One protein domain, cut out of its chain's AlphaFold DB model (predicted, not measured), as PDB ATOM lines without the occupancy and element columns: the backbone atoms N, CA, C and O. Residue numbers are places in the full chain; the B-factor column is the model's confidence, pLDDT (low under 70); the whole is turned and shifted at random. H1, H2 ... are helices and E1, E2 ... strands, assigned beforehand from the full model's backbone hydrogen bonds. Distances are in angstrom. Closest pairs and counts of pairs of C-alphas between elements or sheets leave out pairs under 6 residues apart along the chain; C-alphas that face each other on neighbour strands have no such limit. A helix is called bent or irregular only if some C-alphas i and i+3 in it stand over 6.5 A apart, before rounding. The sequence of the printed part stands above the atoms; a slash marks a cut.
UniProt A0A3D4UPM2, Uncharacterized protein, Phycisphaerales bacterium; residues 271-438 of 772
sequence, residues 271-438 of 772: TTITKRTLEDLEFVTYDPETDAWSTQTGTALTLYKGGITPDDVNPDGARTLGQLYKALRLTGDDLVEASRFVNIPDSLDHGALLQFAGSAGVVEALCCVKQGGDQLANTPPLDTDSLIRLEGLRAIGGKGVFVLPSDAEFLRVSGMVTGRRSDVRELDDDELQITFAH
ATOM      1  N   THR A 271     -37.842 101.293  89.187       89.50
ATOM      2  CA  THR A 271     -38.589 100.058  89.434       89.50
ATOM      3  C   THR A 271     -37.835  98.909  88.780       89.50
ATOM      4  O   THR A 271     -37.690  98.890  87.556       89.50
ATOM      5  N   THR A 272     -37.389  97.951  89.583       88.69
ATOM      6  CA  THR A 272     -36.746  96.720  89.122       88.69
ATOM      7  C   THR A 272     -37.725  95.564  89.200       88.69
ATOM      8  O   THR A 272     -38.381  95.358  90.219       88.69
ATOM      9  N   ILE A 273     -37.823  94.825  88.102       89.44
ATOM     10  CA  ILE A 273     -38.610  93.607  87.988       89.44
ATOM     11  C   ILE A 273     -37.650  92.440  88.062       89.44
ATOM     12  O   ILE A 273     -36.821  92.248  87.173       89.44
ATOM     13  N   THR A 274     -37.794  91.668  89.121       88.38
ATOM     14  CA  THR A 274     -36.885  90.593  89.472       88.38
ATOM     15  C   THR A 274     -37.621  89.272  89.397       88.38
ATOM     16  O   THR A 274     -38.741  89.139  89.892       88.38
ATOM     17  N   LYS A 275     -36.980  88.289  88.772       89.06
ATOM     18  CA  LYS A 275     -37.450  86.909  88.698       89.06
ATOM     19  C   LYS A 275     -36.622  86.044  89.649       89.06
ATOM     20  O   LYS A 275     -35.395  86.165  89.688       89.06
ATOM     21  N   ARG A 276     -37.300  85.205  90.429       88.94
ATOM     22  CA  ARG A 276     -36.711  84.251  91.378       88.94
ATOM     23  C   ARG A 276     -37.388  82.895  91.231       88.94
ATOM     24  O   ARG A 276     -38.601  82.833  91.026       88.94
ATOM     25  N   THR A 277     -36.600  81.835  91.321       91.69
ATOM     26  CA  THR A 277     -37.071  80.447  91.415       91.69
ATOM     27  C   THR A 277     -37.162  80.033  92.882       91.69
ATOM     28  O   THR A 277     -36.814  80.812  93.772       91.69
ATOM     29  N   LEU A 278     -37.646  78.822  93.154       89.81
ATOM     30  CA  LEU A 278     -37.747  78.328  94.524       89.81
ATOM     31  C   LEU A 278     -36.373  78.170  95.210       89.81
ATOM     32  O   LEU A 278     -36.311  78.337  96.419       89.81
ATOM     33  N   GLU A 279     -35.281  77.980  94.461       89.56
ATOM     34  CA  GLU A 279     -33.907  77.924  95.000       89.56
ATOM     35  C   GLU A 279     -33.520  79.195  95.787       89.56
ATOM     36  O   GLU A 279     -32.789  79.138  96.775       89.56
ATOM     37  N   ASP A 280     -34.050  80.352  95.378       89.06
ATOM     38  CA  ASP A 280     -33.779  81.650  96.004       89.06
ATOM     39  C   ASP A 280     -34.753  81.999  97.146       89.06
ATOM     40  O   ASP A 280     -34.650  83.065  97.774       89.06
ATOM     41  N   LEU A 281     -35.738  81.139  97.394       90.94
ATOM     42  CA  LEU A 281     -36.865  81.394  98.277       90.94
ATOM     43  C   LEU A 281     -36.938  80.321  99.363       90.94
ATOM     44  O   LEU A 281     -36.594  79.163  99.168       90.94
ATOM     45  N   GLU A 282     -37.452  80.689 100.529       90.44
ATOM     46  CA  GLU A 282     -37.741  79.721 101.585       90.44
ATOM     47  C   GLU A 282     -39.209  79.793 101.991       90.44
ATOM     48  O   GLU A 282     -39.798  80.872 102.099       90.44
ATOM     49  N   PHE A 283     -39.819  78.639 102.245       90.31
ATOM     50  CA  PHE A 283     -41.173  78.607 102.780       90.31
ATOM     51  C   PHE A 283     -41.185  79.068 104.232       90.31
ATOM     52  O   PHE A 283     -40.356  78.652 105.043       90.31
ATOM     53  N   VAL A 284     -42.153  79.915 104.567       89.00
ATOM     54  CA  VAL A 284     -42.274  80.512 105.898       89.00
ATOM     55  C   VAL A 284     -43.683  80.381 106.461       89.00
ATOM     56  O   VAL A 284     -44.675  80.287 105.740       89.00
ATOM     57  N   THR A 285     -43.775  80.376 107.783       86.44
ATOM     58  CA  THR A 285     -45.019  80.504 108.548       86.44
ATOM     59  C   THR A 285     -45.002  81.780 109.365       86.44
ATOM     60  O   THR A 285     -43.965  82.176 109.899       86.44
ATOM     61  N   TYR A 286     -46.165  82.415 109.472       84.75
ATOM     62  CA  TYR A 286     -46.357  83.559 110.349       84.75
ATOM     63  C   TYR A 286     -46.765  83.079 111.739       84.75
ATOM     64  O   TYR A 286     -47.820  82.459 111.890       84.75
ATOM     65  N   ASP A 287     -45.941  83.390 112.733       78.75
ATOM     66  CA  ASP A 287     -46.253  83.186 114.139       78.75
ATOM     67  C   ASP A 287     -46.956  84.444 114.691       78.75
ATOM     68  O   ASP A 287     -46.322  85.493 114.834       78.75
ATOM     69  N   PRO A 288     -48.267  84.367 114.988       72.50
ATOM     70  CA  PRO A 288     -49.027  85.504 115.488       72.50
ATOM     71  C   PRO A 288     -48.668  85.893 116.926       72.50
ATOM     72  O   PRO A 288     -49.006  87.003 117.326       72.50
ATOM     73  N   GLU A 289     -48.034  85.013 117.707       74.44
ATOM     74  CA  GLU A 289     -47.659  85.318 119.092       74.44
ATOM     75  C   GLU A 289     -46.385  86.159 119.154       74.44
ATOM     76  O   GLU A 289     -46.266  87.058 119.988       74.44
ATOM     77  N   THR A 290     -45.439  85.882 118.256       78.94
ATOM     78  CA  THR A 290     -44.154  86.589 118.184       78.94
ATOM     79  C   THR A 290     -44.109  87.678 117.108       78.94
ATOM     80  O   THR A 290     -43.112  88.397 117.035       78.94
ATOM     81  N   ASP A 291     -45.167  87.812 116.296       79.25
ATOM     82  CA  ASP A 291     -45.230  88.696 115.118       79.25
ATOM     83  C   ASP A 291     -44.017  88.489 114.185       79.25
ATOM     84  O   ASP A 291     -43.377  89.418 113.676       79.25
ATOM     85  N   ALA A 292     -43.644  87.219 114.004       83.81
ATOM     86  CA  ALA A 292     -42.436  86.832 113.293       83.81
ATOM     87  C   ALA A 292     -42.716  85.812 112.188       83.81
ATOM     88  O   ALA A 292     -43.529  84.897 112.318       83.81
ATOM     89  N   TRP A 293     -41.974  85.948 111.089       85.94
ATOM     90  CA  TRP A 293     -41.928  84.947 110.029       85.94
ATOM     91  C   TRP A 293     -40.811  83.953 110.325       85.94
ATOM     92  O   TRP A 293     -39.637  84.326 110.414       85.94
ATOM     93  N   SER A 294     -41.176  82.687 110.465       86.81
ATOM     94  CA  SER A 294     -40.267  81.580 110.760       86.81
ATOM     95  C   SER A 294     -40.173  80.642 109.562       86.81
ATOM     96  O   SER A 294     -41.166  80.413 108.875       86.81
ATOM     97  N   THR A 295     -38.980  80.115 109.287       87.75
ATOM     98  CA  THR A 295     -38.770  79.142 108.205       87.75
ATOM     99  C   THR A 295     -39.528  77.854 108.514       87.75
ATOM    100  O   THR A 295     -39.432  77.320 109.623       87.75
ATOM    101  N   GLN A 296     -40.271  77.336 107.536       81.31
ATOM    102  CA  GLN A 296     -40.926  76.037 107.648       81.31
ATOM    103  C   GLN A 296     -39.866  74.935 107.673       81.31
ATOM    104  O   GLN A 296     -39.087  74.765 106.739       81.31
ATOM    105  N   THR A 297     -39.826  74.161 108.757       70.56
ATOM    106  CA  THR A 297     -38.942  72.997 108.864       70.56
ATOM    107  C   THR A 297     -39.497  71.821 108.057       70.56
ATOM    108  O   THR A 297     -40.711  71.617 108.026       70.56
ATOM    109  N   GLY A 298     -38.632  70.960 107.501       63.09
ATOM    110  CA  GLY A 298     -39.031  69.798 106.674       63.09
ATOM    111  C   GLY A 298     -39.963  68.761 107.339       63.09
ATOM    112  O   GLY A 298     -40.466  67.844 106.693       63.09
ATOM    113  N   THR A 299     -40.255  68.892 108.634       64.31
ATOM    114  CA  THR A 299     -41.307  68.127 109.326       64.31
ATOM    115  C   THR A 299     -42.722  68.502 108.878       64.31
ATOM    116  O   THR A 299     -43.631  67.684 109.017       64.31
ATOM    117  N   ALA A 300     -42.924  69.692 108.312       70.56
ATOM    118  CA  ALA A 300     -44.238  70.210 107.953       70.56
ATOM    119  C   ALA A 300     -44.927  69.346 106.872       70.56
ATOM    120  O   ALA A 300     -46.081  68.953 107.048       70.56
ATOM    121  N   LEU A 301     -44.202  68.930 105.823       76.75
ATOM    122  CA  LEU A 301     -44.716  67.991 104.815       76.75
ATOM    123  C   LEU A 301     -45.084  66.634 105.426       76.75
ATOM    124  O   LEU A 301     -46.074  66.011 105.046       76.75
ATOM    125  N   THR A 302     -44.279  66.165 106.380       75.69
ATOM    126  CA  THR A 302     -44.506  64.879 107.051       75.69
ATOM    127  C   THR A 302     -45.794  64.916 107.875       75.69
ATOM    128  O   THR A 302     -46.593  63.985 107.795       75.69
ATOM    129  N   LEU A 303     -46.037  66.010 108.602       70.69
ATOM    130  CA  LEU A 303     -47.280  66.234 109.347       70.69
ATOM    131  C   LEU A 303     -48.484  66.399 108.407       70.69
ATOM    132  O   LEU A 303     -49.525  65.783 108.626       70.69
ATOM    133  N   TYR A 304     -48.326  67.147 107.310       75.94
ATOM    134  CA  TYR A 304     -49.359  67.294 106.281       75.94
ATOM    135  C   TYR A 304     -49.793  65.938 105.696       75.94
ATOM    136  O   TYR A 304     -50.990  65.670 105.554       75.94
ATOM    137  N   LYS A 305     -48.829  65.050 105.414       76.81
ATOM    138  CA  LYS A 305     -49.067  63.676 104.936       76.81
ATOM    139  C   LYS A 305     -49.700  62.769 105.991       76.81
ATOM    140  O   LYS A 305     -50.513  61.918 105.636       76.81
ATOM    141  N   GLY A 306     -49.313  62.927 107.258       70.38
ATOM    142  CA  GLY A 306     -49.817  62.132 108.383       70.38
ATOM    143  C   GLY A 306     -51.301  62.357 108.683       70.38
ATOM    144  O   GLY A 306     -51.943  61.483 109.264       70.38
ATOM    145  N   GLY A 307     -51.857  63.484 108.228       63.22
ATOM    146  CA  GLY A 307     -53.201  63.913 108.590       63.22
ATOM    147  C   GLY A 307     -53.240  64.460 110.016       63.22
ATOM    148  O   GLY A 307     -52.409  64.130 110.853       63.22
ATOM    149  N   ILE A 308     -54.209  65.329 110.289       56.59
ATOM    150  CA  ILE A 308     -54.370  65.934 111.615       56.59
ATOM    151  C   ILE A 308     -54.997  64.878 112.529       56.59
ATOM    152  O   ILE A 308     -56.147  64.486 112.310       56.59
ATOM    153  N   THR A 309     -54.270  64.392 113.532       58.12
ATOM    154  CA  THR A 309     -54.881  63.598 114.602       58.12
ATOM    155  C   THR A 309     -55.554  64.534 115.614       58.12
ATOM    156  O   THR A 309     -55.170  65.697 115.708       58.12
ATOM    157  N   PRO A 310     -56.560  64.086 116.389       54.16
ATOM    158  CA  PRO A 310     -57.189  64.908 117.430       54.16
ATOM    159  C   PRO A 310     -56.205  65.500 118.455       54.16
ATOM    160  O   PRO A 310     -56.492  66.546 119.032       54.16
ATOM    161  N   ASP A 311     -55.046  64.864 118.640       56.09
ATOM    162  CA  ASP A 311     -53.979  65.328 119.531       56.09
ATOM    163  C   ASP A 311     -53.089  66.411 118.877       56.09
ATOM    164  O   ASP A 311     -52.470  67.202 119.588       56.09
ATOM    165  N   ASP A 312     -53.088  66.524 117.540       53.47
ATOM    166  CA  ASP A 312     -52.430  67.604 116.777       53.47
ATOM    167  C   ASP A 312     -53.264  68.904 116.756       53.47
ATOM    168  O   ASP A 312     -52.828  69.937 116.241       53.47
ATOM    169  N   VAL A 313     -54.470  68.873 117.339       49.38
ATOM    170  CA  VAL A 313     -55.426  69.991 117.431       49.38
ATOM    171  C   VAL A 313     -55.117  70.888 118.639       49.38
ATOM    172  O   VAL A 313     -56.019  71.365 119.325       49.38
ATOM    173  N   ASN A 314     -53.839  71.177 118.902       55.66
ATOM    174  CA  ASN A 314     -53.557  72.494 119.471       55.66
ATOM    175  C   ASN A 314     -53.950  73.512 118.375       55.66
ATOM    176  O   ASN A 314     -53.514  73.321 117.234       55.66
ATOM    177  N   PRO A 315     -54.781  74.538 118.653       55.66
ATOM    178  CA  PRO A 315     -55.081  75.626 117.722       55.66
ATOM    179  C   PRO A 315     -53.889  76.075 116.867       55.66
ATOM    180  O   PRO A 315     -54.052  76.287 115.665       55.66
ATOM    181  N   ASP A 316     -52.691  76.116 117.449       52.72
ATOM    182  CA  ASP A 316     -51.462  76.495 116.751       52.72
ATOM    183  C   ASP A 316     -50.994  75.438 115.745       52.72
ATOM    184  O   ASP A 316     -50.619  75.782 114.629       52.72
ATOM    185  N   GLY A 317     -51.084  74.145 116.072       54.84
ATOM    186  CA  GLY A 317     -50.720  73.041 115.174       54.84
ATOM    187  C   GLY A 317     -51.645  72.949 113.959       54.84
ATOM    188  O   GLY A 317     -51.181  72.872 112.821       54.84
ATOM    189  N   ALA A 318     -52.958  73.071 114.178       51.81
ATOM    190  CA  ALA A 318     -53.947  73.105 113.100       51.81
ATOM    191  C   ALA A 318     -53.814  74.366 112.219       51.81
ATOM    192  O   ALA A 318     -53.981  74.290 110.998       51.81
ATOM    193  N   ARG A 319     -53.470  75.520 112.812       55.75
ATOM    194  CA  ARG A 319     -53.199  76.775 112.089       55.75
ATOM    195  C   ARG A 319     -51.913  76.689 111.266       55.75
ATOM    196  O   ARG A 319     -51.932  77.063 110.096       55.75
ATOM    197  N   THR A 320     -50.853  76.115 111.835       53.88
ATOM    198  CA  THR A 320     -49.567  75.856 111.162       53.88
ATOM    199  C   THR A 320     -49.756  74.904 109.975       53.88
ATOM    200  O   THR A 320     -49.249  75.158 108.884       53.88
ATOM    201  N   LEU A 321     -50.585  73.863 110.134       54.78
ATOM    202  CA  LEU A 321     -50.958  72.930 109.061       54.78
ATOM    203  C   LEU A 321     -51.794  73.577 107.945       54.78
ATOM    204  O   LEU A 321     -51.660  73.200 106.784       54.78
ATOM    205  N   GLY A 322     -52.629  74.570 108.266       55.28
ATOM    206  CA  GLY A 322     -53.395  75.347 107.285       55.28
ATOM    207  C   GLY A 322     -52.600  76.444 106.559       55.28
ATOM    208  O   GLY A 322     -53.104  77.001 105.577       55.28
ATOM    209  N   GLN A 323     -51.394  76.766 107.036       61.81
ATOM    210  CA  GLN A 323     -50.481  77.788 106.498       61.81
ATOM    211  C   GLN A 323     -49.293  77.205 105.712       61.81
ATOM    212  O   GLN A 323     -48.489  77.953 105.154       61.81
ATOM    213  N   LEU A 324     -49.192  75.879 105.654       67.31
ATOM    214  CA  LEU A 324     -48.137  75.160 104.950       67.31
ATOM    215  C   LEU A 324     -48.066  75.585 103.475       67.31
ATOM    216  O   LEU A 324     -49.086  75.627 102.792       67.31
ATOM    217  N   TYR A 325     -46.866  75.953 103.020       73.44
ATOM    218  CA  TYR A 325     -46.586  76.430 101.657       73.44
ATOM    219  C   TYR A 325     -47.460  77.590 101.134       73.44
ATOM    220  O   TYR A 325     -47.655  77.723  99.931       73.44
ATOM    221  N   LYS A 326     -47.986  78.458 102.011       84.50
ATOM    222  CA  LYS A 326     -48.748  79.658 101.600       84.50
ATOM    223  C   LYS A 326     -47.940  80.941 101.576       84.50
ATOM    224  O   LYS A 326     -48.455  81.967 101.139       84.50
ATOM    225  N   ALA A 327     -46.715  80.914 102.081       90.06
ATOM    226  CA  ALA A 327     -45.858  82.077 102.082       90.06
ATOM    227  C   ALA A 327     -44.412  81.694 101.786       90.06
ATOM    228  O   ALA A 327     -43.905  80.698 102.306       90.06
ATOM    229  N   LEU A 328     -43.770  82.510 100.960       91.25
ATOM    230  CA  LEU A 328     -42.366  82.411 100.591       91.25
ATOM    231  C   LEU A 328     -41.643  83.669 101.054       91.25
ATOM    232  O   LEU A 328     -42.198  84.760 100.982       91.25
ATOM    233  N   ARG A 329     -40.412  83.529 101.527       91.88
ATOM    234  CA  ARG A 329     -39.543  84.639 101.907       91.88
ATOM    235  C   ARG A 329     -38.296  84.632 101.034       91.88
ATOM    236  O   ARG A 329     -37.763  83.568 100.738       91.88
ATOM    237  N   LEU A 330     -37.841  85.817 100.638       90.50
ATOM    238  CA  LEU A 330     -36.546  85.989  99.979       90.50
ATOM    239  C   LEU A 330     -35.409  85.587 100.918       90.50
ATOM    240  O   LEU A 330     -35.445  85.894 102.108       90.50
ATOM    241  N   THR A 331     -34.389  84.924 100.390       86.12
ATOM    242  CA  THR A 331     -33.213  84.524 101.170       86.12
ATOM    243  C   THR A 331     -32.005  85.410 100.858       86.12
ATOM    244  O   THR A 331     -31.955  86.085  99.831       86.12
ATOM    245  N   GLY A 332     -31.021  85.435 101.760       78.88
ATOM    246  CA  GLY A 332     -29.761  86.160 101.551       78.88
ATOM    247  C   GLY A 332     -29.903  87.688 101.522       78.88
ATOM    248  O   GLY A 332     -30.724  88.262 102.242       78.88
ATOM    249  N   ASP A 333     -29.070  88.335 100.701       67.69
ATOM    250  CA  ASP A 333     -28.972  89.800 100.596       67.69
ATOM    251  C   ASP A 333     -30.251  90.438 100.012       67.69
ATOM    252  O   ASP A 333     -30.620  91.557 100.382       67.69
ATOM    253  N   ASP A 334     -31.014  89.677  99.216       66.50
ATOM    254  CA  ASP A 334     -32.291  90.092  98.617       66.50
ATOM    255  C   ASP A 334     -33.336  90.498  99.680       66.50
ATOM    256  O   ASP A 334     -34.186  91.361  99.442       66.50
ATOM    257  N   LEU A 335     -33.279  89.905 100.880       68.56
ATOM    258  CA  LEU A 335     -34.200  90.209 101.981       68.56
ATOM    259  C   LEU A 335     -34.051  91.659 102.474       68.56
ATOM    260  O   LEU A 335     -35.030  92.279 102.895       68.56
ATOM    261  N   VAL A 336     -32.831  92.196 102.426       63.25
ATOM    262  CA  VAL A 336     -32.516  93.561 102.871       63.25
ATOM    263  C   VAL A 336     -32.991  94.584 101.834       63.25
ATOM    264  O   VAL A 336     -33.507  95.647 102.192       63.25
ATOM    265  N   GLU A 337     -32.889  94.245 100.549       58.69
ATOM    266  CA  GLU A 337     -33.281  95.111  99.431       58.69
ATOM    267  C   GLU A 337     -34.800  95.136  99.185       58.69
ATOM    268  O   GLU A 337     -35.363  96.178  98.846       58.69
ATOM    269  N   ALA A 338     -35.508  94.036  99.455       57.47
ATOM    270  CA  ALA A 338     -36.938  93.866  99.173       57.47
ATOM    271  C   ALA A 338     -37.903  94.576 100.144       57.47
ATOM    272  O   ALA A 338     -39.101  94.280 100.203       57.47
ATOM    273  N   SER A 339     -37.421  95.553 100.915       56.22
ATOM    274  CA  SER A 339     -38.263  96.307 101.849       56.22
ATOM    275  C   SER A 339     -39.282  97.230 101.160       56.22
ATOM    276  O   SER A 339     -40.224  97.682 101.810       56.22
ATOM    277  N   ARG A 340     -39.135  97.464  99.850       73.88
ATOM    278  CA  ARG A 340     -39.897  98.453  99.074       73.88
ATOM    279  C   ARG A 340     -40.519  97.860  97.814       73.88
ATOM    280  O   ARG A 340     -40.238  98.307  96.704       73.88
ATOM    281  N   PHE A 341     -41.340  96.827  97.972       84.44
ATOM    282  CA  PHE A 341     -42.173  96.351  96.868       84.44
ATOM    283  C   PHE A 341     -43.019  97.494  96.299       84.44
ATOM    284  O   PHE A 341     -43.528  98.332  97.046       84.44
ATOM    285  N   VAL A 342     -43.163  97.526  94.975       83.69
ATOM    286  CA  VAL A 342     -43.873  98.592  94.263       83.69
ATOM    287  C   VAL A 342     -44.979  97.969  93.431       83.69
ATOM    288  O   VAL A 342     -44.727  97.068  92.637       83.69
ATOM    289  N   ASN A 343     -46.199  98.482  93.573       81.50
ATOM    290  CA  ASN A 343     -47.278  98.123  92.660       81.50
ATOM    291  C   ASN A 343     -47.046  98.804  91.314       81.50
ATOM    292  O   ASN A 343     -46.828 100.019  91.259       81.50
ATOM    293  N   ILE A 344     -47.115  98.031  90.234       73.81
ATOM    294  CA  ILE A 344     -47.035  98.592  88.888       73.81
ATOM    295  C   ILE A 344     -48.434  99.094  88.501       73.81
ATOM    296  O   ILE A 344     -49.379  98.306  88.525       73.81
ATOM    297  N   PRO A 345     -48.599 100.393  88.180       64.31
ATOM    298  CA  PRO A 345     -49.900 100.923  87.805       64.31
ATOM    299  C   PRO A 345     -50.386 100.337  86.479       64.31
ATOM    300  O   PRO A 345     -49.623 100.189  85.524       64.31
ATOM    301  N   ASP A 346     -51.692 100.093  86.414       62.12
ATOM    302  CA  ASP A 346     -52.389  99.442  85.295       62.12
ATOM    303  C   ASP A 346     -52.315 100.237  83.982       62.12
ATOM    304  O   ASP A 346     -52.616  99.719  82.911       62.12
ATOM    305  N   SER A 347     -51.925 101.511  84.061       57.31
ATOM    306  CA  SER A 347     -51.869 102.450  82.940       57.31
ATOM    307  C   SER A 347     -50.523 102.490  82.206       57.31
ATOM    308  O   SER A 347     -50.360 103.316  81.310       57.31
ATOM    309  N   LEU A 348     -49.532 101.677  82.590       59.09
ATOM    310  CA  LEU A 348     -48.246 101.610  81.884       59.09
ATOM    311  C   LEU A 348     -48.391 100.828  80.570       59.09
ATOM    312  O   LEU A 348     -48.596  99.617  80.575       59.09
ATOM    313  N   ASP A 349     -48.238 101.525  79.441       53.62
ATOM    314  CA  ASP A 349     -48.338 100.984  78.075       53.62
ATOM    315  C   ASP A 349     -47.073 100.203  77.662       53.62
ATOM    316  O   ASP A 349     -46.337 100.552  76.737       53.62
ATOM    317  N   HIS A 350     -46.770  99.145  78.411       63.72
ATOM    318  CA  HIS A 350     -45.694  98.213  78.100       63.72
ATOM    319  C   HIS A 350     -46.249  96.792  78.179       63.72
ATOM    320  O   HIS A 350     -46.589  96.308  79.257       63.72
ATOM    321  N   GLY A 351     -46.324  96.091  77.041       60.81
ATOM    322  CA  GLY A 351     -46.921  94.749  76.957       60.81
ATOM    323  C   GLY A 351     -46.344  93.725  77.947       60.81
ATOM    324  O   GLY A 351     -47.073  92.865  78.428       60.81
ATOM    325  N   ALA A 352     -45.065  93.854  78.317       61.22
ATOM    326  CA  ALA A 352     -44.413  93.007  79.321       61.22
ATOM    327  C   ALA A 352     -44.794  93.348  80.778       61.22
ATOM    328  O   ALA A 352     -44.581  92.538  81.675       61.22
ATOM    329  N   LEU A 353     -45.348  94.540  81.024       66.50
ATOM    330  CA  LEU A 353     -45.718  95.031  82.355       66.50
ATOM    331  C   LEU A 353     -47.195  94.843  82.685       66.50
ATOM    332  O   LEU A 353     -47.552  94.830  83.858       66.50
ATOM    333  N   LEU A 354     -48.035  94.637  81.669       66.19
ATOM    334  CA  LEU A 354     -49.463  94.345  81.821       66.19
ATOM    335  C   LEU A 354     -49.728  93.177  82.779       66.19
ATOM    336  O   LEU A 354     -50.745  93.146  83.463       66.19
ATOM    337  N   GLN A 355     -48.795  92.228  82.874       70.25
ATOM    338  CA  GLN A 355     -48.904  91.115  83.812       70.25
ATOM    339  C   GLN A 355     -48.757  91.515  85.291       70.25
ATOM    340  O   GLN A 355     -49.135  90.745  86.161       70.25
ATOM    341  N   PHE A 356     -48.260  92.709  85.598       71.44
ATOM    342  CA  PHE A 356     -48.097  93.192  86.973       71.44
ATOM    343  C   PHE A 356     -49.178  94.189  87.397       71.44
ATOM    344  O   PHE A 356     -49.168  94.616  88.549       71.44
ATOM    345  N   ALA A 357     -50.100  94.553  86.502       64.69
ATOM    346  CA  ALA A 357     -51.177  95.497  86.792       64.69
ATOM    347  C   ALA A 357     -51.904  95.123  88.103       64.69
ATOM    348  O   ALA A 357     -52.310  93.975  88.302       64.69
ATOM    349  N   GLY A 358     -51.997  96.082  89.022       66.38
ATOM    350  CA  GLY A 358     -52.708  95.955  90.291       66.38
ATOM    351  C   GLY A 358     -51.995  95.138  91.371       66.38
ATOM    352  O   GLY A 358     -52.571  94.923  92.439       66.38
ATOM    353  N   SER A 359     -50.757  94.685  91.142       78.94
ATOM    354  CA  SER A 359     -50.010  93.864  92.101       78.94
ATOM    355  C   SER A 359     -48.512  94.183  92.122       78.94
ATOM    356  O   SER A 359     -47.958  94.790  91.207       78.94
ATOM    357  N   ALA A 360     -47.836  93.756  93.188       82.88
ATOM    358  CA  ALA A 360     -46.384  93.865  93.304       82.88
ATOM    359  C   ALA A 360     -45.640  92.714  92.603       82.88
ATOM    360  O   ALA A 360     -44.413  92.675  92.625       82.88
ATOM    361  N   GLY A 361     -46.346  91.745  92.016       88.31
ATOM    362  CA  GLY A 361     -45.721  90.569  91.428       88.31
ATOM    363  C   GLY A 361     -46.709  89.522  90.931       88.31
ATOM    364  O   GLY A 361     -47.912  89.598  91.159       88.31
ATOM    365  N   VAL A 362     -46.158  88.508  90.284       90.50
ATOM    366  CA  VAL A 362     -46.846  87.379  89.675       90.50
ATOM    367  C   VAL A 362     -46.202  86.090  90.171       90.50
ATOM    368  O   VAL A 362     -44.979  86.013  90.304       90.50
ATOM    369  N   VAL A 363     -47.026  85.075  90.418       91.25
ATOM    370  CA  VAL A 363     -46.569  83.712  90.704       91.25
ATOM    371  C   VAL A 363     -46.834  82.849  89.485       91.25
ATOM    372  O   VAL A 363     -47.936  82.859  88.937       91.25
ATOM    373  N   GLU A 364     -45.828  82.089  89.084       92.88
ATOM    374  CA  GLU A 364     -45.928  81.054  88.068       92.88
ATOM    375  C   GLU A 364     -45.493  79.735  88.710       92.88
ATOM    376  O   GLU A 364     -44.411  79.660  89.284       92.88
ATOM    377  N   ALA A 365     -46.338  78.706  88.685       92.81
ATOM    378  CA  ALA A 365     -46.026  77.446  89.361       92.81
ATOM    379  C   ALA A 365     -46.661  76.236  88.670       92.81
ATOM    380  O   ALA A 365     -47.655  76.369  87.957       92.81
ATOM    381  N   LEU A 366     -46.120  75.045  88.921       92.12
ATOM    382  CA  LEU A 366     -46.821  73.771  88.769       92.12
ATOM    383  C   LEU A 366     -47.345  73.382  90.152       92.12
ATOM    384  O   LEU A 366     -46.575  73.038  91.043       92.12
ATOM    385  N   CYS A 367     -48.658  73.416  90.353       91.69
ATOM    386  CA  CYS A 367     -49.265  73.203  91.667       91.69
ATOM    387  C   CYS A 367     -50.321  72.091  91.626       91.69
ATOM    388  O   CYS A 367     -50.474  71.380  90.626       91.69
ATOM    389  N   CYS A 368     -51.051  71.921  92.725       90.50
ATOM    390  CA  CYS A 368     -52.233  71.074  92.799       90.50
ATOM    391  C   CYS A 368     -53.490  71.893  93.100       90.50
ATOM    392  O   CYS A 368     -53.440  72.903  93.796       90.50
ATOM    393  N   VAL A 369     -54.642  71.397  92.647       90.56
ATOM    394  CA  VAL A 369     -55.969  71.876  93.062       90.56
ATOM    395  C   VAL A 369     -56.769  70.742  93.700       90.56
ATOM    396  O   VAL A 369     -56.621  69.568  93.342       90.56
ATOM    397  N   LYS A 370     -57.633  71.076  94.662       87.62
ATOM    398  CA  LYS A 370     -58.520  70.110  95.332       87.62
ATOM    399  C   LYS A 370     -59.691  69.738  94.419       87.62
ATOM    400  O   LYS A 370     -60.448  70.610  94.008       87.62
ATOM    401  N   GLN A 371     -59.888  68.442  94.159       87.12
ATOM    402  CA  GLN A 371     -61.020  67.932  93.359       87.12
ATOM    403  C   GLN A 371     -62.176  67.357  94.199       87.12
ATOM    404  O   GLN A 371     -63.170  66.884  93.650       87.12
ATOM    405  N   GLY A 372     -62.074  67.428  95.529       81.31
ATOM    406  CA  GLY A 372     -63.074  66.928  96.475       81.31
ATOM    407  C   GLY A 372     -62.510  65.849  97.403       81.31
ATOM    408  O   GLY A 372     -61.662  65.048  97.014       81.31
ATOM    409  N   GLY A 373     -62.964  65.843  98.660       80.38
ATOM    410  CA  GLY A 373     -62.384  64.990  99.704       80.38
ATOM    411  C   GLY A 373     -60.884  65.257  99.891       80.38
ATOM    412  O   GLY A 373     -60.464  66.411  99.958       80.38
ATOM    413  N   ASP A 374     -60.087  64.188  99.935       79.56
ATOM    414  CA  ASP A 374     -58.619  64.245 100.048       79.56
ATOM    415  C   ASP A 374     -57.885  64.066  98.705       79.56
ATOM    416  O   ASP A 374     -56.685  63.776  98.690       79.56
ATOM    417  N   GLN A 375     -58.589  64.209  97.577       87.38
ATOM    418  CA  GLN A 375     -58.006  64.067  96.243       87.38
ATOM    419  C   GLN A 375     -57.443  65.398  95.726       87.38
ATOM    420  O   GLN A 375     -58.127  66.427  95.711       87.38
ATOM    421  N   LEU A 376     -56.198  65.346  95.258       90.25
ATOM    422  CA  LEU A 376     -55.467  66.448  94.641       90.25
ATOM    423  C   LEU A 376     -55.208  66.138  93.166       90.25
ATOM    424  O   LEU A 376     -54.965  64.983  92.801       90.25
ATOM    425  N   ALA A 377     -55.256  67.167  92.326       92.31
ATOM    426  CA  ALA A 377     -54.966  67.071  90.901       92.31
ATOM    427  C   ALA A 377     -53.893  68.077  90.492       92.31
ATOM    428  O   ALA A 377     -54.011  69.269  90.774       92.31
ATOM    429  N   ASN A 378     -52.878  67.579  89.791       91.06
ATOM    430  CA  ASN A 378     -51.789  68.370  89.240       91.06
ATOM    431  C   ASN A 378     -52.329  69.388  88.219       91.06
ATOM    432  O   ASN A 378     -53.051  69.022  87.290       91.06
ATOM    433  N   THR A 379     -51.981  70.660  88.404       89.31
ATOM    434  CA  THR A 379     -52.384  71.789  87.559       89.31
ATOM    435  C   THR A 379     -51.135  72.590  87.182       89.31
ATOM    436  O   THR A 379     -50.516  73.184  88.063       89.31
ATOM    437  N   PRO A 380     -50.725  72.589  85.904       85.62
ATOM    438  CA  PRO A 380     -51.267  71.812  84.792       85.62
ATOM    439  C   PRO A 380     -50.891  70.309  84.903       85.62
ATOM    440  O   PRO A 380     -50.092  69.924  85.774       85.62
ATOM    441  N   PRO A 381     -51.489  69.425  84.076       84.69
ATOM    442  CA  PRO A 381     -51.146  68.001  84.049       84.69
ATOM    443  C   PRO A 381     -49.639  67.768  83.847       84.69
ATOM    444  O   PRO A 381     -48.969  68.575  83.210       84.69
ATOM    445  N   LEU A 382     -49.105  66.660  84.376       77.31
ATOM    446  CA  LEU A 382     -47.659  66.356  84.447       77.31
ATOM    447  C   LEU A 382     -46.875  66.470  83.129       77.31
ATOM    448  O   LEU A 382     -45.669  66.662  83.184       77.31
ATOM    449  N   ASP A 383     -47.541  66.390  81.980       75.00
ATOM    450  CA  ASP A 383     -46.905  66.386  80.657       75.00
ATOM    451  C   ASP A 383     -46.750  67.792  80.045       75.00
ATOM    452  O   ASP A 383     -46.554  67.932  78.837       75.00
ATOM    453  N   THR A 384     -46.908  68.849  80.844       73.25
ATOM    454  CA  THR A 384     -46.762  70.234  80.380       73.25
ATOM    455  C   THR A 384     -45.584  70.907  81.071       73.25
ATOM    456  O   THR A 384     -45.599  71.100  82.281       73.25
ATOM    457  N   ASP A 385     -44.588  71.304  80.277       70.75
ATOM    458  CA  ASP A 385     -43.354  71.952  80.751       70.75
ATOM    459  C   ASP A 385     -43.544  73.448  81.080       70.75
ATOM    460  O   ASP A 385     -42.585  74.172  81.329       70.75
ATOM    461  N   SER A 386     -44.770  73.967  81.000       85.81
ATOM    462  CA  SER A 386     -45.050  75.395  81.167       85.81
ATOM    463  C   SER A 386     -45.689  75.665  82.520       85.81
ATOM    464  O   SER A 386     -46.765  75.142  82.812       85.81
ATOM    465  N   LEU A 387     -45.047  76.520  83.318       90.12
ATOM    466  CA  LEU A 387     -45.626  77.061  84.545       90.12
ATOM    467  C   LEU A 387     -46.961  77.750  84.238       90.12
ATOM    468  O   LEU A 387     -47.100  78.422  83.211       90.12
ATOM    469  N   ILE A 388     -47.945  77.599  85.126       90.62
ATOM    470  CA  ILE A 388     -49.192  78.358  85.023       90.62
ATOM    471  C   ILE A 388     -49.108  79.602  85.884       90.62
ATOM    472  O   ILE A 388     -48.619  79.573  87.012       90.62
ATOM    473  N   ARG A 389     -49.633  80.696  85.350       89.06
ATOM    474  CA  ARG A 389     -49.763  81.941  86.087       89.06
ATOM    475  C   ARG A 389     -50.916  81.849  87.082       89.06
ATOM    476  O   ARG A 389     -52.024  81.463  86.713       89.06
ATOM    477  N   LEU A 390     -50.649  82.252  88.317       86.88
ATOM    478  CA  LEU A 390     -51.617  82.319  89.403       86.88
ATOM    479  C   LEU A 390     -51.842  83.782  89.804       86.88
ATOM    480  O   LEU A 390     -50.894  84.565  89.923       86.88
ATOM    481  N   GLU A 391     -53.102  84.155  90.003       84.00
ATOM    482  CA  GLU A 391     -53.499  85.508  90.403       84.00
ATOM    483  C   GLU A 391     -53.682  85.606  91.920       84.00
ATOM    484  O   GLU A 391     -54.049  84.638  92.578       84.00
ATOM    485  N   GLY A 392     -53.459  86.793  92.490       80.75
ATOM    486  CA  GLY A 392     -53.697  87.038  93.917       80.75
ATOM    487  C   GLY A 392     -52.463  86.955  94.818       80.75
ATOM    488  O   GLY A 392     -52.614  86.825  96.034       80.75
ATOM    489  N   LEU A 393     -51.255  87.069  94.254       85.69
ATOM    490  CA  LEU A 393     -50.031  87.268  95.032       85.69
ATOM    491  C   LEU A 393     -50.143  88.529  95.898       85.69
ATOM    492  O   LEU A 393     -50.516  89.599  95.414       85.69
ATOM    493  N   ARG A 394     -49.754  88.427  97.171       87.69
ATOM    494  CA  ARG A 394     -49.631  89.583  98.069       87.69
ATOM    495  C   ARG A 394     -48.210  89.682  98.597       87.69
ATOM    496  O   ARG A 394     -47.725  88.749  99.225       87.69
ATOM    497  N   ALA A 395     -47.554  90.815  98.378       86.50
ATOM    498  CA  ALA A 395     -46.218  91.069  98.907       86.50
ATOM    499  C   ALA A 395     -46.297  91.859 100.223       86.50
ATOM    500  O   ALA A 395     -47.055  92.824 100.334       86.50
ATOM    501  N   ILE A 396     -45.507  91.459 101.216       85.38
ATOM    502  CA  ILE A 396     -45.386  92.119 102.517       85.38
ATOM    503  C   ILE A 396     -44.033  92.830 102.556       85.38
ATOM    504  O   ILE A 396     -42.982  92.215 102.769       85.38
ATOM    505  N   GLY A 397     -44.077  94.146 102.334       80.56
ATOM    506  CA  GLY A 397     -42.909  95.025 102.398       80.56
ATOM    507  C   GLY A 397     -42.214  94.976 103.760       80.56
ATOM    508  O   GLY A 397     -42.814  94.657 104.785       80.56
ATOM    509  N   GLY A 398     -40.911  95.240 103.768       79.56
ATOM    510  CA  GLY A 398     -40.058  95.204 104.964       79.56
ATOM    511  C   GLY A 398     -39.718  93.807 105.501       79.56
ATOM    512  O   GLY A 398     -38.777  93.679 106.280       79.56
ATOM    513  N   LYS A 399     -40.449  92.762 105.094       82.81
ATOM    514  CA  LYS A 399     -40.182  91.364 105.480       82.81
ATOM    515  C   LYS A 399     -39.757  90.482 104.306       82.81
ATOM    516  O   LYS A 399     -39.368  89.346 104.547       82.81
ATOM    517  N   GLY A 400     -39.862  90.977 103.068       87.19
ATOM    518  CA  GLY A 400     -39.536  90.213 101.859       87.19
ATOM    519  C   GLY A 400     -40.380  88.946 101.705       87.19
ATOM    520  O   GLY A 400     -39.884  87.946 101.193       87.19
ATOM    521  N   VAL A 401     -41.621  88.965 102.211       89.56
ATOM    522  CA  VAL A 401     -42.523  87.804 102.212       89.56
ATOM    523  C   VAL A 401     -43.591  87.959 101.140       89.56
ATOM    524  O   VAL A 401     -44.252  88.991 101.050       89.56
ATOM    525  N   PHE A 402     -43.803  86.900 100.374       91.06
ATOM    526  CA  PHE A 402     -44.872  86.737  99.406       91.06
ATOM    527  C   PHE A 402     -45.900  85.761  99.959       91.06
ATOM    528  O   PHE A 402     -45.591  84.595 100.177       91.06
ATOM    529  N   VAL A 403     -47.128  86.223 100.170       90.50
ATOM    530  CA  VAL A 403     -48.272  85.358 100.456       90.50
ATOM    531  C   VAL A 403     -48.866  84.917  99.126       90.50
ATOM    532  O   VAL A 403     -49.275  85.742  98.302       90.50
ATOM    533  N   LEU A 404     -48.875  83.608  98.922       89.69
ATOM    534  CA  LEU A 404     -49.274  82.966  97.685       89.69
ATOM    535  C   LEU A 404     -50.808  82.834  97.584       89.69
ATOM    536  O   LEU A 404     -51.497  82.827  98.612       89.69
ATOM    537  N   PRO A 405     -51.351  82.723  96.358       85.19
ATOM    538  CA  PRO A 405     -52.780  82.514  96.109       85.19
ATOM    539  C   PRO A 405     -53.380  81.333  96.890       85.19
ATOM    540  O   PRO A 405     -52.775  80.273  97.012       85.19
ATOM    541  N   SER A 406     -54.583  81.507  97.448       81.31
ATOM    542  CA  SER A 406     -55.195  80.528  98.367       81.31
ATOM    543  C   SER A 406     -55.899  79.348  97.693       81.31
ATOM    544  O   SER A 406     -56.301  78.400  98.367       81.31
ATOM    545  N   ASP A 407     -56.142  79.457  96.395       81.44
ATOM    546  CA  ASP A 407     -56.833  78.488  95.548       81.44
ATOM    547  C   ASP A 407     -55.919  77.355  95.049       81.44
ATOM    548  O   ASP A 407     -56.416  76.294  94.665       81.44
ATOM    549  N   ALA A 408     -54.599  77.546  95.129       84.12
ATOM    550  CA  ALA A 408     -53.587  76.553  94.798       84.12
ATOM    551  C   ALA A 408     -52.963  75.914  96.052       84.12
ATOM    552  O   ALA A 408     -52.673  76.577  97.047       84.12
ATOM    553  N   GLU A 409     -52.710  74.606  95.982       87.94
ATOM    554  CA  GLU A 409     -51.836  73.894  96.914       87.94
ATOM    555  C   GLU A 409     -50.445  73.795  96.268       87.94
ATOM    556  O   GLU A 409     -50.288  73.131  95.240       87.94
ATOM    557  N   PHE A 410     -49.438  74.451  96.851       89.50
ATOM    558  CA  PHE A 410     -48.062  74.524  96.327       89.50
ATOM    559  C   PHE A 410     -47.258  73.252  96.634       89.50
ATOM    560  O   PHE A 410     -46.222  73.270  97.290       89.50
ATOM    561  N   LEU A 411     -47.802  72.127  96.177       89.06
ATOM    562  CA  LEU A 411     -47.285  70.765  96.263       89.06
ATOM    563  C   LEU A 411     -47.652  70.030  94.967       89.06
ATOM    564  O   LEU A 411     -48.581  70.434  94.260       89.06
ATOM    565  N   ARG A 412     -46.983  68.911  94.670       89.94
ATOM    566  CA  ARG A 412     -47.264  68.079  93.483       89.94
ATOM    567  C   ARG A 412     -47.586  66.646  93.855       89.94
ATOM    568  O   ARG A 412     -47.068  66.126  94.835       89.94
ATOM    569  N   VAL A 413     -48.414  65.973  93.059       89.50
ATOM    570  CA  VAL A 413     -48.598  64.518  93.169       89.50
ATOM    571  C   VAL A 413     -47.496  63.822  92.376       89.50
ATOM    572  O   VAL A 413     -47.356  64.041  91.170       89.50
ATOM    573  N   SER A 414     -46.722  62.967  93.043       86.62
ATOM    574  CA  SER A 414     -45.570  62.300  92.436       86.62
ATOM    575  C   SER A 414     -46.003  61.217  91.442       86.62
ATOM    576  O   SER A 414     -46.601  60.213  91.824       86.62
ATOM    577  N   GLY A 415     -45.660  61.388  90.160       84.19
ATOM    578  CA  GLY A 415     -45.831  60.359  89.124       84.19
ATOM    579  C   GLY A 415     -47.281  60.016  88.752       84.19
ATOM    580  O   GLY A 415     -47.507  59.025  88.060       84.19
ATOM    581  N   MET A 416     -48.267  60.802  89.201       84.69
ATOM    582  CA  MET A 416     -49.685  60.605  88.881       84.69
ATOM    583  C   MET A 416     -50.371  61.936  88.566       84.69
ATOM    584  O   MET A 416     -50.065  62.959  89.165       84.69
ATOM    585  N   VAL A 417     -51.347  61.931  87.653       85.19
ATOM    586  CA  VAL A 417     -52.131  63.139  87.312       85.19
ATOM    587  C   VAL A 417     -53.019  63.584  88.482       85.19
ATOM    588  O   VAL A 417     -53.207  64.777  88.712       85.19
ATOM    589  N   THR A 418     -53.540  62.623  89.247       89.00
ATOM    590  CA  THR A 418     -54.289  62.862  90.486       89.00
ATOM    591  C   THR A 418     -53.839  61.867  91.548       89.00
ATOM    592  O   THR A 418     -53.420  60.762  91.203       89.00
ATOM    593  N   GLY A 419     -53.937  62.237  92.822       87.38
ATOM    594  CA  GLY A 419     -53.522  61.388  93.938       87.38
ATOM    595  C   GLY A 419     -54.147  61.814  95.257       87.38
ATOM    596  O   GLY A 419     -54.899  62.790  95.326       87.38
ATOM    597  N   ARG A 420     -53.866  61.053  96.312       86.69
ATOM    598  CA  ARG A 420     -54.257  61.395  97.684       86.69
ATOM    599  C   ARG A 420     -53.172  62.249  98.335       86.69
ATOM    600  O   ARG A 420     -52.043  62.308  97.857       86.69
ATOM    601  N   ARG A 421     -53.477  62.849  99.489       82.75
ATOM    602  CA  ARG A 421     -52.487  63.609 100.282       82.75
ATOM    603  C   ARG A 421     -51.221  62.826 100.638       82.75
ATOM    604  O   ARG A 421     -50.171  63.433 100.782       82.75
ATOM    605  N   SER A 422     -51.289  61.501 100.761       82.62
ATOM    606  CA  SER A 422     -50.108  60.660 101.006       82.62
ATOM    607  C   SER A 422     -49.116  60.651  99.842       82.62
ATOM    608  O   SER A 422     -47.937  60.374 100.049       82.62
ATOM    609  N   ASP A 423     -49.591  60.960  98.635       86.12
ATOM    610  CA  ASP A 423     -48.860  60.790  97.378       86.12
ATOM    611  C   ASP A 423     -48.149  62.086  96.942       86.12
ATOM    612  O   ASP A 423     -47.553  62.151  95.864       86.12
ATOM    613  N   VAL A 424     -48.226  63.136  97.770       88.31
ATOM    614  CA  VAL A 424     -47.656  64.451  97.461       88.31
ATOM    615  C   VAL A 424     -46.145  64.511  97.691       88.31
ATOM    616  O   VAL A 424     -45.585  63.821  98.551       88.31
ATOM    617  N   ARG A 425     -45.487  65.403  96.963       88.62
ATOM    618  CA  ARG A 425     -44.100  65.828  97.135       88.62
ATOM    619  C   ARG A 425     -44.025  67.354  97.193       88.62
ATOM    620  O   ARG A 425     -44.944  68.035  96.733       88.62
ATOM    621  N   GLU A 426     -42.950  67.843  97.802       87.00
ATOM    622  CA  GLU A 426     -42.529  69.245  97.700       87.00
ATOM    623  C   GLU A 426     -42.263  69.618  96.240       87.00
ATOM    624  O   GLU A 426     -42.029  68.734  95.418       87.00
ATOM    625  N   LEU A 427     -42.356  70.910  95.931       88.38
ATOM    626  CA  LEU A 427     -41.994  71.433  94.617       88.38
ATOM    627  C   LEU A 427     -40.479  71.359  94.423       88.38
ATOM    628  O   LEU A 427     -39.731  71.586  95.374       88.38
ATOM    629  N   ASP A 428     -40.057  71.060  93.200       89.19
ATOM    630  CA  ASP A 428     -38.660  71.196  92.786       89.19
ATOM    631  C   ASP A 428     -38.356  72.669  92.425       89.19
ATOM    632  O   ASP A 428     -39.272  73.481  92.252       89.19
ATOM    633  N   ASP A 429     -37.072  73.023  92.314       89.12
ATOM    634  CA  ASP A 429     -36.625  74.417  92.150       89.12
ATOM    635  C   ASP A 429     -37.201  75.114  90.903       89.12
ATOM    636  O   ASP A 429     -37.439  76.323  90.908       89.12
ATOM    637  N   ASP A 430     -37.454  74.348  89.840       89.38
ATOM    638  CA  ASP A 430     -37.994  74.797  88.557       89.38
ATOM    639  C   ASP A 430     -39.529  74.755  88.478       89.38
ATOM    640  O   ASP A 430     -40.108  75.258  87.514       89.38
ATOM    641  N   GLU A 431     -40.210  74.203  89.488       91.12
ATOM    642  CA  GLU A 431     -41.672  74.082  89.518       91.12
ATOM    643  C   GLU A 431     -42.370  75.319  90.103       91.12
ATOM    644  O   GLU A 431     -43.601  75.397  90.074       91.12
ATOM    645  N   LEU A 432     -41.623  76.293  90.632       92.19
ATOM    646  CA  LEU A 432     -42.166  77.550  91.140       92.19
ATOM    647  C   LEU A 432     -41.245  78.728  90.850       92.19
ATOM    648  O   LEU A 432     -40.040  78.698  91.086       92.19
ATOM    649  N   GLN A 433     -41.864  79.815  90.412       92.62
ATOM    650  CA  GLN A 433     -41.210  81.067  90.114       92.62
ATOM    651  C   GLN A 433     -42.064  82.234  90.609       92.62
ATOM    652  O   GLN A 433     -43.276  82.292  90.394       92.62
ATOM    653  N   ILE A 434     -41.411  83.209  91.229       91.25
ATOM    654  CA  ILE A 434     -42.012  84.498  91.557       91.25
ATOM    655  C   ILE A 434     -41.310  85.567  90.737       91.25
ATOM    656  O   ILE A 434     -40.086  85.691  90.761       91.25
ATOM    657  N   THR A 435     -42.100  86.369  90.035       90.81
ATOM    658  CA  THR A 435     -41.612  87.595  89.409       90.81
ATOM    659  C   THR A 435     -42.225  88.776  90.143       90.81
ATOM    660  O   THR A 435     -43.441  88.835  90.275       90.81
ATOM    661  N   PHE A 436     -41.432  89.716  90.639       89.94
ATOM    662  CA  PHE A 436     -41.928  90.815  91.471       89.94
ATOM    663  C   PHE A 436     -41.244  92.138  91.150       89.94
ATOM    664  O   PHE A 436     -40.143  92.167  90.607       89.94
ATOM    665  N   ALA A 437     -41.909  93.235  91.495       89.44
ATOM    666  CA  ALA A 437     -41.441  94.593  91.292       89.44
ATOM    667  C   ALA A 437     -41.052  95.243  92.626       89.44
ATOM    668  O   ALA A 437     -41.806  95.216  93.604       89.44
ATOM    669  N   HIS A 438     -39.875  95.856  92.667       88.62
ATOM    670  CA  HIS A 438     -39.359  96.565  93.835       88.62
ATOM    671  C   HIS A 438     -38.568  97.808  93.425       88.62
ATOM    672  O   HIS A 438     -38.209  97.981  92.260       88.62
TER     673      HIS A 438
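AT A GLANCE: This is residues 271 to 438 of the 772 residues of an uncharacterized protein of Phycisphaerales bacterium (UniProt A0A3D4UPM2). Two small sheets, E1 E12 E5 E8 and the strongly twisted E3 E2 E4 E10 E9, stand partly face to face with their strands crossed and make the core. At one end of it lie a third small sheet, E6 E7 E11, and the short helices H1 and H2; at the other lie H3 and the long loop of residues 341 to 360. The 168 printed residues hold, in chain order, E1 E2 E3 H1 H2 E4 H3 E5 E6 E7 E8 E9 E10 E11 E12, a mixed class with under half of the residues in named elements. Each sheet is antiparallel; the whole is compact, with a radius of gyration of the C-alphas of 16.6 A and spans of 51 by 42 by 24 A.

IN THESE COORDINATES: E1, residues 271 to 277, begins at C-alpha 271 (-38.589, 100.058, 89.434) and is 19.8 A long. E2, 281 to 287, is 18.5 A long; E3 is 292 to 295. H1 is 299 to 306, H2 315 to 322, E4 327 to 330 and H3 334 to 340. E5, 361 to 365, runs on into E6, 367 to 372 and 15.9 A long, at 71 degrees. E7 is 375 to 379, E8 388 to 390, E9 394 to 396, E10 401 to 403 and E11 418 to 420. E12, 432 to 438 and 19.4 A long, ends at C-alpha 438 (-39.359, 96.565, 93.835).

HOW THE PARTS SIT: In the five-stranded sheet, these backbone atoms are within hydrogen-bond range: N 285 and O 294 at 2.8 A in the hairpin E2 and E3, N 282 and O 329 at 2.9 A between E2 and E4, N 402 and O 328 at 2.7 A between E10 and E4, and N 396 and O 401 at 2.8 A in the hairpin E9 and E10. E3, H1 H2, E4 is a split strand-helix-strand unit, two strands of one sheet with the helices between them along the chain and E2 between them in the sheet, its crossover right-handed. H2 only grazes this sheet, with residues 316 to 322. H1 and H2 only just touch, with 3 pairs of C-alphas within 8 A, the closest Tyr 304 and Leu 321 at 6.5 A, about perpendicular at 85 degrees. H3 is on this sheet at a height of 8.6 A; its Arg 340 and His 438 of E12 have C-alphas 5.6 A apart. In the second sheet N 274 and O 436 are 2.8 A apart between E1 and E12, N 362 and O 435 2.7 A between E5 and E12, and N 390 and O 363 2.8 A between E8 and E5. In the third, N 379 and O 367 are 2.8 A apart in the hairpin E6 and E7, and N 376 and O 419 2.9 A between E7 and E11. Every O i to N i+4 pair is within hydrogen-bond range in H1 and H2; H3 has 1 of 3, and 1 of 4 O i to N i+3 pairs, and is irregular, with C-alphas 337 and 340 7.4 A apart.

THE WHOLE: The two farthest C-alphas, of Asp 311 and Asp 349, are 55.0 A apart. The printed part has no cut. The links H3 to E5, E10 to E11 and E11 to E12 are long. Mean pLDDT of the printed part is 79.2; 39 residues are under 70, among them 307 to 324 and 345 to 354.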